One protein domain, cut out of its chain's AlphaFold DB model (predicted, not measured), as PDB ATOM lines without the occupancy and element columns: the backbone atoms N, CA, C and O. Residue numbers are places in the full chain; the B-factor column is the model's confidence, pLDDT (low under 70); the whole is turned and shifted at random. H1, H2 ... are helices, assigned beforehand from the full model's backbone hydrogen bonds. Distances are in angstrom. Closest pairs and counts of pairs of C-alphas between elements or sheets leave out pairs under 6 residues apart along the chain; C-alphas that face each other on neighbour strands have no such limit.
ATOM      1  N   SER A   4     295.462 283.014 183.267       95.19
ATOM      2  CA  SER A   4     296.881 283.340 183.063       95.19
ATOM      3  C   SER A   4     297.690 282.165 182.495       95.19
ATOM      4  O   SER A   4     298.598 282.371 181.687       95.19
ATOM      5  N   GLN A   5     297.353 280.933 182.896       96.44
ATOM      6  CA  GLN A   5     297.965 279.713 182.366       96.44
ATOM      7  C   GLN A   5     297.491 279.420 180.935       96.44
ATOM      8  O   GLN A   5     298.318 279.049 180.103       96.44
ATOM      9  N   LEU A   6     296.204 279.637 180.632       96.38
ATOM     10  CA  LEU A   6     295.663 279.529 179.272       96.38
ATOM     11  C   LEU A   6     296.341 280.522 178.328       96.38
ATOM     12  O   LEU A   6     296.858 280.124 177.288       96.38
ATOM     13  N   ASP A   7     296.409 281.789 178.732       97.38
ATOM     14  CA  ASP A   7     297.014 282.847 177.927       97.38
ATOM     15  C   ASP A   7     298.487 282.541 177.618       97.38
ATOM     16  O   ASP A   7     298.960 282.770 176.505       97.38
ATOM     17  N   GLN A   8     299.223 281.992 178.592       97.38
ATOM     18  CA  GLN A   8     300.609 281.562 178.403       97.38
ATOM     19  C   GLN A   8     300.716 280.371 177.441       97.38
ATOM     20  O   GLN A   8     301.603 280.361 176.588       97.38
ATOM     21  N   ALA A   9     299.842 279.371 177.571       97.44
ATOM     22  CA  ALA A   9     299.846 278.190 176.713       97.44
ATOM     23  C   ALA A   9     299.553 278.550 175.248       97.44
ATOM     24  O   ALA A   9     300.294 278.137 174.358       97.44
ATOM     25  N   VAL A  10     298.534 279.380 175.007       96.81
ATOM     26  CA  VAL A  10     298.181 279.852 173.660       96.81
ATOM     27  C   VAL A  10     299.314 280.690 173.067       96.81
ATOM     28  O   VAL A  10     299.745 280.406 171.955       96.81
ATOM     29  N   ALA A  11     299.872 281.640 173.828       97.69
ATOM     30  CA  ALA A  11     301.014 282.448 173.386       97.69
ATOM     31  C   ALA A  11     302.222 281.584 172.987       97.69
ATOM     32  O   ALA A  11     302.894 281.846 171.994       97.69
ATOM     33  N   THR A  12     302.477 280.515 173.745       97.69
ATOM     34  CA  THR A  12     303.584 279.587 173.477       97.69
ATOM     35  C   THR A  12     303.337 278.774 172.204       97.69
ATOM     36  O   THR A  12     304.272 278.525 171.450       97.69
ATOM     37  N   ALA A  13     302.089 278.377 171.944       97.56
ATOM     38  CA  ALA A  13     301.722 277.584 170.775       97.56
ATOM     39  C   ALA A  13     301.661 278.401 169.473       97.56
ATOM     40  O   ALA A  13     301.984 277.868 168.413       97.56
ATOM     41  N   THR A  14     301.246 279.672 169.531       95.94
ATOM     42  CA  THR A  14     301.077 280.519 168.335       95.94
ATOM     43  C   THR A  14     302.261 281.443 168.061       95.94
ATOM     44  O   THR A  14     302.398 281.941 166.947       95.94
ATOM     45  N   GLY A  15     303.118 281.684 169.058       97.31
ATOM     46  CA  GLY A  15     304.167 282.703 168.992       97.31
ATOM     47  C   GLY A  15     303.659 284.131 169.228       97.31
ATOM     48  O   GLY A  15     304.438 285.079 169.119       97.31
ATOM     49  N   ASP A  16     302.379 284.310 169.568       96.94
ATOM     50  CA  ASP A  16     301.821 285.616 169.917       96.94
ATOM     51  C   ASP A  16     302.242 286.080 171.318       96.94
ATOM     52  O   ASP A  16     302.582 285.299 172.205       96.94
ATOM     53  N   SER A  17     302.143 287.389 171.569       97.06
ATOM     54  CA  SER A  17     302.332 287.925 172.920       97.06
ATOM     55  C   SER A  17     301.147 287.581 173.834       97.06
ATOM     56  O   SER A  17     299.990 287.625 173.410       97.06
ATOM     57  N   ARG A  18     301.397 287.370 175.133       96.12
ATOM     58  CA  ARG A  18     300.324 287.174 176.134       96.12
ATOM     59  C   ARG A  18     299.298 288.306 176.139       96.12
ATOM     60  O   ARG A  18     298.116 288.060 176.346       96.12
ATOM     61  N   ARG A  19     299.735 289.550 175.903       96.31
ATOM     62  CA  ARG A  19     298.841 290.714 175.820       96.31
ATOM     63  C   ARG A  19     297.899 290.603 174.620       96.31
ATOM     64  O   ARG A  19     296.728 290.945 174.742       96.31
ATOM     65  N   THR A  20     298.401 290.119 173.482       97.44
ATOM     66  CA  THR A  20     297.592 289.851 172.285       97.44
ATOM     67  C   THR A  20     296.560 288.767 172.574       97.44
ATOM     68  O   THR A  20     295.376 288.990 172.347       97.44
ATOM     69  N   VAL A  21     296.996 287.638 173.134       96.56
ATOM     70  CA  VAL A  21     296.133 286.497 173.471       96.56
ATOM     71  C   VAL A  21     295.043 286.884 174.470       96.56
ATOM     72  O   VAL A  21     293.869 286.619 174.227       96.56
ATOM     73  N   SER A  22     295.406 287.592 175.541       94.81
ATOM     74  CA  SER A  22     294.454 288.079 176.543       94.81
ATOM     75  C   SER A  22     293.409 289.018 175.925       94.81
ATOM     76  O   SER A  22     292.222 288.910 176.221       94.81
ATOM     77  N   ARG A  23     293.818 289.884 174.983       96.25
ATOM     78  CA  ARG A  23     292.892 290.754 174.240       96.25
ATOM     79  C   ARG A  23     291.941 289.975 173.324       96.25
ATOM     80  O   ARG A  23     290.844 290.455 173.067       96.25
ATOM     81  N   LEU A  24     292.363 288.819 172.807       95.44
ATOM     82  CA  LEU A  24     291.524 287.953 171.971       95.44
ATOM     83  C   LEU A  24     290.483 287.172 172.788       95.44
ATOM     84  O   LEU A  24     289.484 286.747 172.218       95.44
ATOM     85  N   GLY A  25     290.680 287.025 174.104       92.94
ATOM     86  CA  GLY A  25     289.661 286.483 175.004       92.94
ATOM     87  C   GLY A  25     289.445 284.975 174.873       92.94
ATOM     88  O   GLY A  25     288.311 284.512 174.960       92.94
ATOM     89  N   PHE A  26     290.515 284.203 174.652       92.50
ATOM     90  CA  PHE A  26     290.421 282.742 174.649       92.50
ATOM     91  C   PHE A  26     289.872 282.225 175.980       92.50
ATOM     92  O   PHE A  26     290.303 282.648 177.051       92.50
ATOM     93  N   SER A  27     288.962 281.263 175.896       90.38
ATOM     94  CA  SER A  27     288.369 280.577 177.037       90.38
ATOM     95  C   SER A  27     288.348 279.076 176.772       90.38
ATOM     96  O   SER A  27     288.285 278.644 175.617       90.38
ATOM     97  N   LEU A  28     288.406 278.279 177.837       87.25
ATOM     98  CA  LEU A  28     288.118 276.854 177.740       87.25
ATOM     99  C   LEU A  28     286.605 276.657 177.663       87.25
ATOM    100  O   LEU A  28     285.857 277.244 178.441       87.25
ATOM    101  N   VAL A  29     286.172 275.809 176.737       83.31
ATOM    102  CA  VAL A  29     284.773 275.396 176.642       83.31
ATOM    103  C   VAL A  29     284.463 274.444 177.793       83.31
ATOM    104  O   VAL A  29     285.132 273.417 177.936       83.31
ATOM    105  N   ASP A  30     283.450 274.775 178.592       81.06
ATOM    106  CA  ASP A  30     282.826 273.824 179.505       81.06
ATOM    107  C   ASP A  30     281.706 273.091 178.760       81.06
ATOM    108  O   ASP A  30     280.718 273.692 178.346       81.06
ATOM    109  N   LEU A  31     281.879 271.786 178.556       72.88
ATOM    110  CA  LEU A  31     280.911 270.948 177.844       72.88
ATOM    111  C   LEU A  31     279.665 270.631 178.684       72.88
ATOM    112  O   LEU A  31     278.693 270.110 178.141       72.88
ATOM    113  N   ALA A  32     279.700 270.901 179.991       78.62
ATOM    114  CA  ALA A  32     278.551 270.761 180.876       78.62
ATOM    115  C   ALA A  32     277.744 272.062 181.011       78.62
ATOM    116  O   ALA A  32     276.657 272.025 181.587       78.62
ATOM    117  N   ASP A  33     278.248 273.191 180.496       76.19
ATOM    118  CA  ASP A  33     277.558 274.478 180.545       76.19
ATOM    119  C   ASP A  33     276.456 274.544 179.465       76.19
ATOM    120  O   ASP A  33     276.764 274.609 178.272       76.19
ATOM    121  N   PRO A  34     275.165 274.556 179.849       66.69
ATOM    122  CA  PRO A  34     274.057 274.625 178.901       66.69
ATOM    123  C   PRO A  34     273.945 275.985 178.194       66.69
ATOM    124  O   PRO A  34     273.222 276.077 177.206       66.69
ATOM    125  N   ALA A  35     274.624 277.035 178.676       71.31
ATOM    126  CA  ALA A  35     274.697 278.328 177.994       71.31
ATOM    127  C   ALA A  35     275.697 278.324 176.824       71.31
ATOM    128  O   ALA A  35     275.737 279.276 176.038       71.31
ATOM    129  N   HIS A  36     276.503 277.265 176.692       67.88
ATOM    130  CA  HIS A  36     277.363 277.076 175.538       67.88
ATOM    131  C   HIS A  36     276.520 276.585 174.358       67.88
ATOM    132  O   HIS A  36     276.252 275.393 174.214       67.88
ATOM    133  N   GLU A  37     276.085 277.515 173.504       67.50
ATOM    134  CA  GLU A  37     275.431 277.183 172.236       67.50
ATOM    135  C   GLU A  37     276.374 276.283 171.418       67.50
ATOM    136  O   GLU A  37     277.478 276.720 171.057       67.50
ATOM    137  N   PRO A  38     275.994 275.026 171.123       66.75
ATOM    138  CA  PRO A  38     276.809 274.172 170.284       66.75
ATOM    139  C   PRO A  38     277.012 274.875 168.943       66.75
ATOM    140  O   PRO A  38     276.056 275.353 168.329       66.75
ATOM    141  N   LEU A  39     278.262 274.925 168.470       68.75
ATOM    142  CA  LEU A  39     278.550 275.374 167.110       68.75
ATOM    143  C   LEU A  39     277.597 274.643 166.154       68.75
ATOM    144  O   LEU A  39     277.445 273.423 166.283       68.75
ATOM    145  N   PRO A  40     276.950 275.346 165.206       70.88
ATOM    146  CA  PRO A  40     276.031 274.694 164.295       70.88
ATOM    147  C   PRO A  40     276.782 273.559 163.605       70.88
ATOM    148  O   PRO A  40     277.848 273.781 163.022       70.88
ATOM    149  N   CYS A  41     276.236 272.344 163.695       69.06
ATOM    150  CA  CYS A  41     276.752 271.146 163.040       69.06
ATOM    151  C   CYS A  41     276.583 271.289 161.522       69.06
ATOM    152  O   CYS A  41     275.738 270.645 160.899       69.06
ATOM    153  N   LEU A  42     277.331 272.207 160.915       76.69
ATOM    154  CA  LEU A  42     277.318 272.423 159.484       76.69
ATOM    155  C   LEU A  42     278.051 271.251 158.829       76.69
ATOM    156  O   LEU A  42     279.122 270.857 159.300       76.69
ATOM    157  N   PRO A  43     277.517 270.689 157.733       80.38
ATOM    158  CA  PRO A  43     278.242 269.678 156.985       80.38
ATOM    159  C   PRO A  43     279.588 270.260 156.546       80.38
ATOM    160  O   PRO A  43     279.638 271.355 155.980       80.38
ATOM    161  N   LEU A  44     280.674 269.525 156.800       77.81
ATOM    162  CA  LEU A  44     282.007 269.883 156.323       77.81
ATOM    163  C   LEU A  44     281.960 270.001 154.795       77.81
ATOM    164  O   LEU A  44     281.747 269.022 154.080       77.81
ATOM    165  N   ARG A  45     282.121 271.224 154.285       83.19
ATOM    166  CA  ARG A  45     282.198 271.492 152.846       83.19
ATOM    167  C   ARG A  45     283.663 271.588 152.460       83.19
ATOM    168  O   ARG A  45     284.361 272.502 152.887       83.19
ATOM    169  N   PHE A  46     284.113 270.667 151.621       85.94
ATOM    170  CA  PHE A  46     285.438 270.747 151.019       85.94
ATOM    171  C   PHE A  46     285.406 271.721 149.841       85.94
ATOM    172  O   PHE A  46     284.544 271.629 148.963       85.94
ATOM    173  N   LEU A  47     286.344 272.667 149.832       89.06
ATOM    174  CA  LEU A  47     286.547 273.589 148.723       89.06
ATOM    175  C   LEU A  47     287.746 273.122 147.895       89.06
ATOM    176  O   LEU A  47     288.870 273.087 148.384       89.06
ATOM    177  N   ASP A  48     287.501 272.801 146.628       91.00
ATOM    178  CA  ASP A  48     288.559 272.562 145.647       91.00
ATOM    179  C   ASP A  48     289.151 273.913 145.198       91.00
ATOM    180  O   ASP A  48     288.561 274.636 144.383       91.00
ATOM    181  N   TRP A  49     290.312 274.264 145.758       91.50
ATOM    182  CA  TRP A  49     291.028 275.498 145.430       91.50
ATOM    183  C   TRP A  49     291.474 275.556 143.966       91.50
ATOM    184  O   TRP A  49     291.431 276.634 143.372       91.50
ATOM    185  N   ASP A  50     291.793 274.425 143.333       89.50
ATOM    186  CA  ASP A  50     292.164 274.386 141.915       89.50
ATOM    187  C   ASP A  50     290.970 274.731 141.026       89.50
ATOM    188  O   ASP A  50     291.097 275.425 140.010       89.50
ATOM    189  N   ARG A  51     289.768 274.271 141.390       90.19
ATOM    190  CA  ARG A  51     288.532 274.635 140.683       90.19
ATOM    191  C   ARG A  51     288.208 276.120 140.837       90.19
ATOM    192  O   ARG A  51     287.802 276.750 139.856       90.19
ATOM    193  N   VAL A  52     288.378 276.687 142.031       90.94
ATOM    194  CA  VAL A  52     288.158 278.125 142.273       90.94
ATOM    195  C   VAL A  52     289.155 278.967 141.478       90.94
ATOM    196  O   VAL A  52     288.743 279.890 140.771       90.94
ATOM    197  N   SER A  53     290.438 278.613 141.529       88.00
ATOM    198  CA  SER A  53     291.509 279.287 140.793       88.00
ATOM    199  C   SER A  53     291.252 279.262 139.288       88.00
ATOM    200  O   SER A  53     291.218 280.315 138.654       88.00
ATOM    201  N   ARG A  54     290.921 278.099 138.711       88.31
ATOM    202  CA  ARG A  54     290.582 277.980 137.278       88.31
ATOM    203  C   ARG A  54     289.426 278.890 136.854       88.31
ATOM    204  O   ARG A  54     289.467 279.464 135.769       88.31
ATOM    205  N   ARG A  55     288.402 279.056 137.701       84.06
ATOM    206  CA  ARG A  55     287.279 279.974 137.431       84.06
ATOM    207  C   ARG A  55     287.681 281.446 137.517       84.06
ATOM    208  O   ARG A  55     287.179 282.235 136.721       84.06
ATOM    209  N   ARG A  56     288.566 281.813 138.452       81.69
ATOM    210  CA  ARG A  56     289.087 283.186 138.565       81.69
ATOM    211  C   ARG A  56     289.913 283.566 137.339       81.69
ATOM    212  O   ARG A  56     289.639 284.594 136.735       81.69
ATOM    213  N   TYR A  57     290.843 282.711 136.915       75.06
ATOM    214  CA  TYR A  57     291.728 283.018 135.785       75.06
ATOM    215  C   TYR A  57     291.042 282.924 134.414       75.06
ATOM    216  O   TYR A  57     291.394 283.676 133.511       75.06
ATOM    217  N   ARG A  58     289.988 282.106 134.255       61.72
ATOM    218  CA  ARG A  58     289.169 282.100 133.021       61.72
ATOM    219  C   ARG A  58     288.425 283.410 132.755       61.72
ATOM    220  O   ARG A  58     288.067 283.657 131.614       61.72
ATOM    221  N   ARG A  59     288.174 284.232 133.778       57.12
ATOM    222  CA  ARG A  59     287.562 285.561 133.598       57.12
ATOM    223  C   ARG A  59     288.562 286.646 133.197       57.12
ATOM    224  O   ARG A  59     288.127 287.701 132.766       57.12
ATOM    225  N   VAL A  60     289.863 286.394 133.346       59.44
ATOM    226  CA  VAL A  60     290.925 287.364 133.026       59.44
ATOM    227  C   VAL A  60     291.486 287.133 131.617       59.44
ATOM    228  O   VAL A  60     292.006 288.054 131.003       59.44
TER     229      VAL A  60
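What this domain is: This is residues 4 to 60 of the 63 residues of an uncharacterized protein of Lacipirellula limnantheis (UniProt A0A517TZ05). Two short helices, H1 and H2, crossed nearly at right angles, make a small head at one end; from it a long bare arm of chain loops away to a lone third helix, H3, at the other end. Residues 29 to 60, of which 49 to 58 belong to H3, stand free, and no second part covers them. The printed part has 57 residues with three named helices, in the order H1, H2, H3, and no named strand; the class is all helix, though only 28 of the 57 residues are in named elements, under half. The whole is extended, with a radius of gyration of the C-alphas of 18.9 A, and flat in outline, spanning 51 by 32 by 16 A.

Where its parts are: H1, residues 4 to 14, begins at C-alpha 4 at (296.881, 283.340, 183.063) and is 15.6 A long from first to last C-alpha. H2, residues 18 to 24, is 9.8 A long and ends at C-alpha 24 at (291.524, 287.953, 171.971). H3, residues 49 to 58, is 14.2 A long and ends at C-alpha 58 at (289.169, 282.100, 133.021).

How they stand to each other: H1 and H2 touch, their closest C-alphas being those of Ala 11 and Arg 18, 5.5 A apart. Their lines are about perpendicular, at 87 degrees. H3 is apart from H1 and from H2. In H1, H2 and H3 every O i to N i+4 pair is within hydrogen-bond range.

The domain as a whole: The two C-alphas farthest apart, those of Ala 32 and Val 60, are 52.1 A apart. The printed part has no cut. The link from H1 to H2 is tight, with 3 residues; the link from H2 to H3, residues 25 to 48, is long, with 24. The mean pLDDT of the printed part is 85.5, and it is under 70 at residue 34, residues 36 to 39, residue 41 and residues 58 to 60.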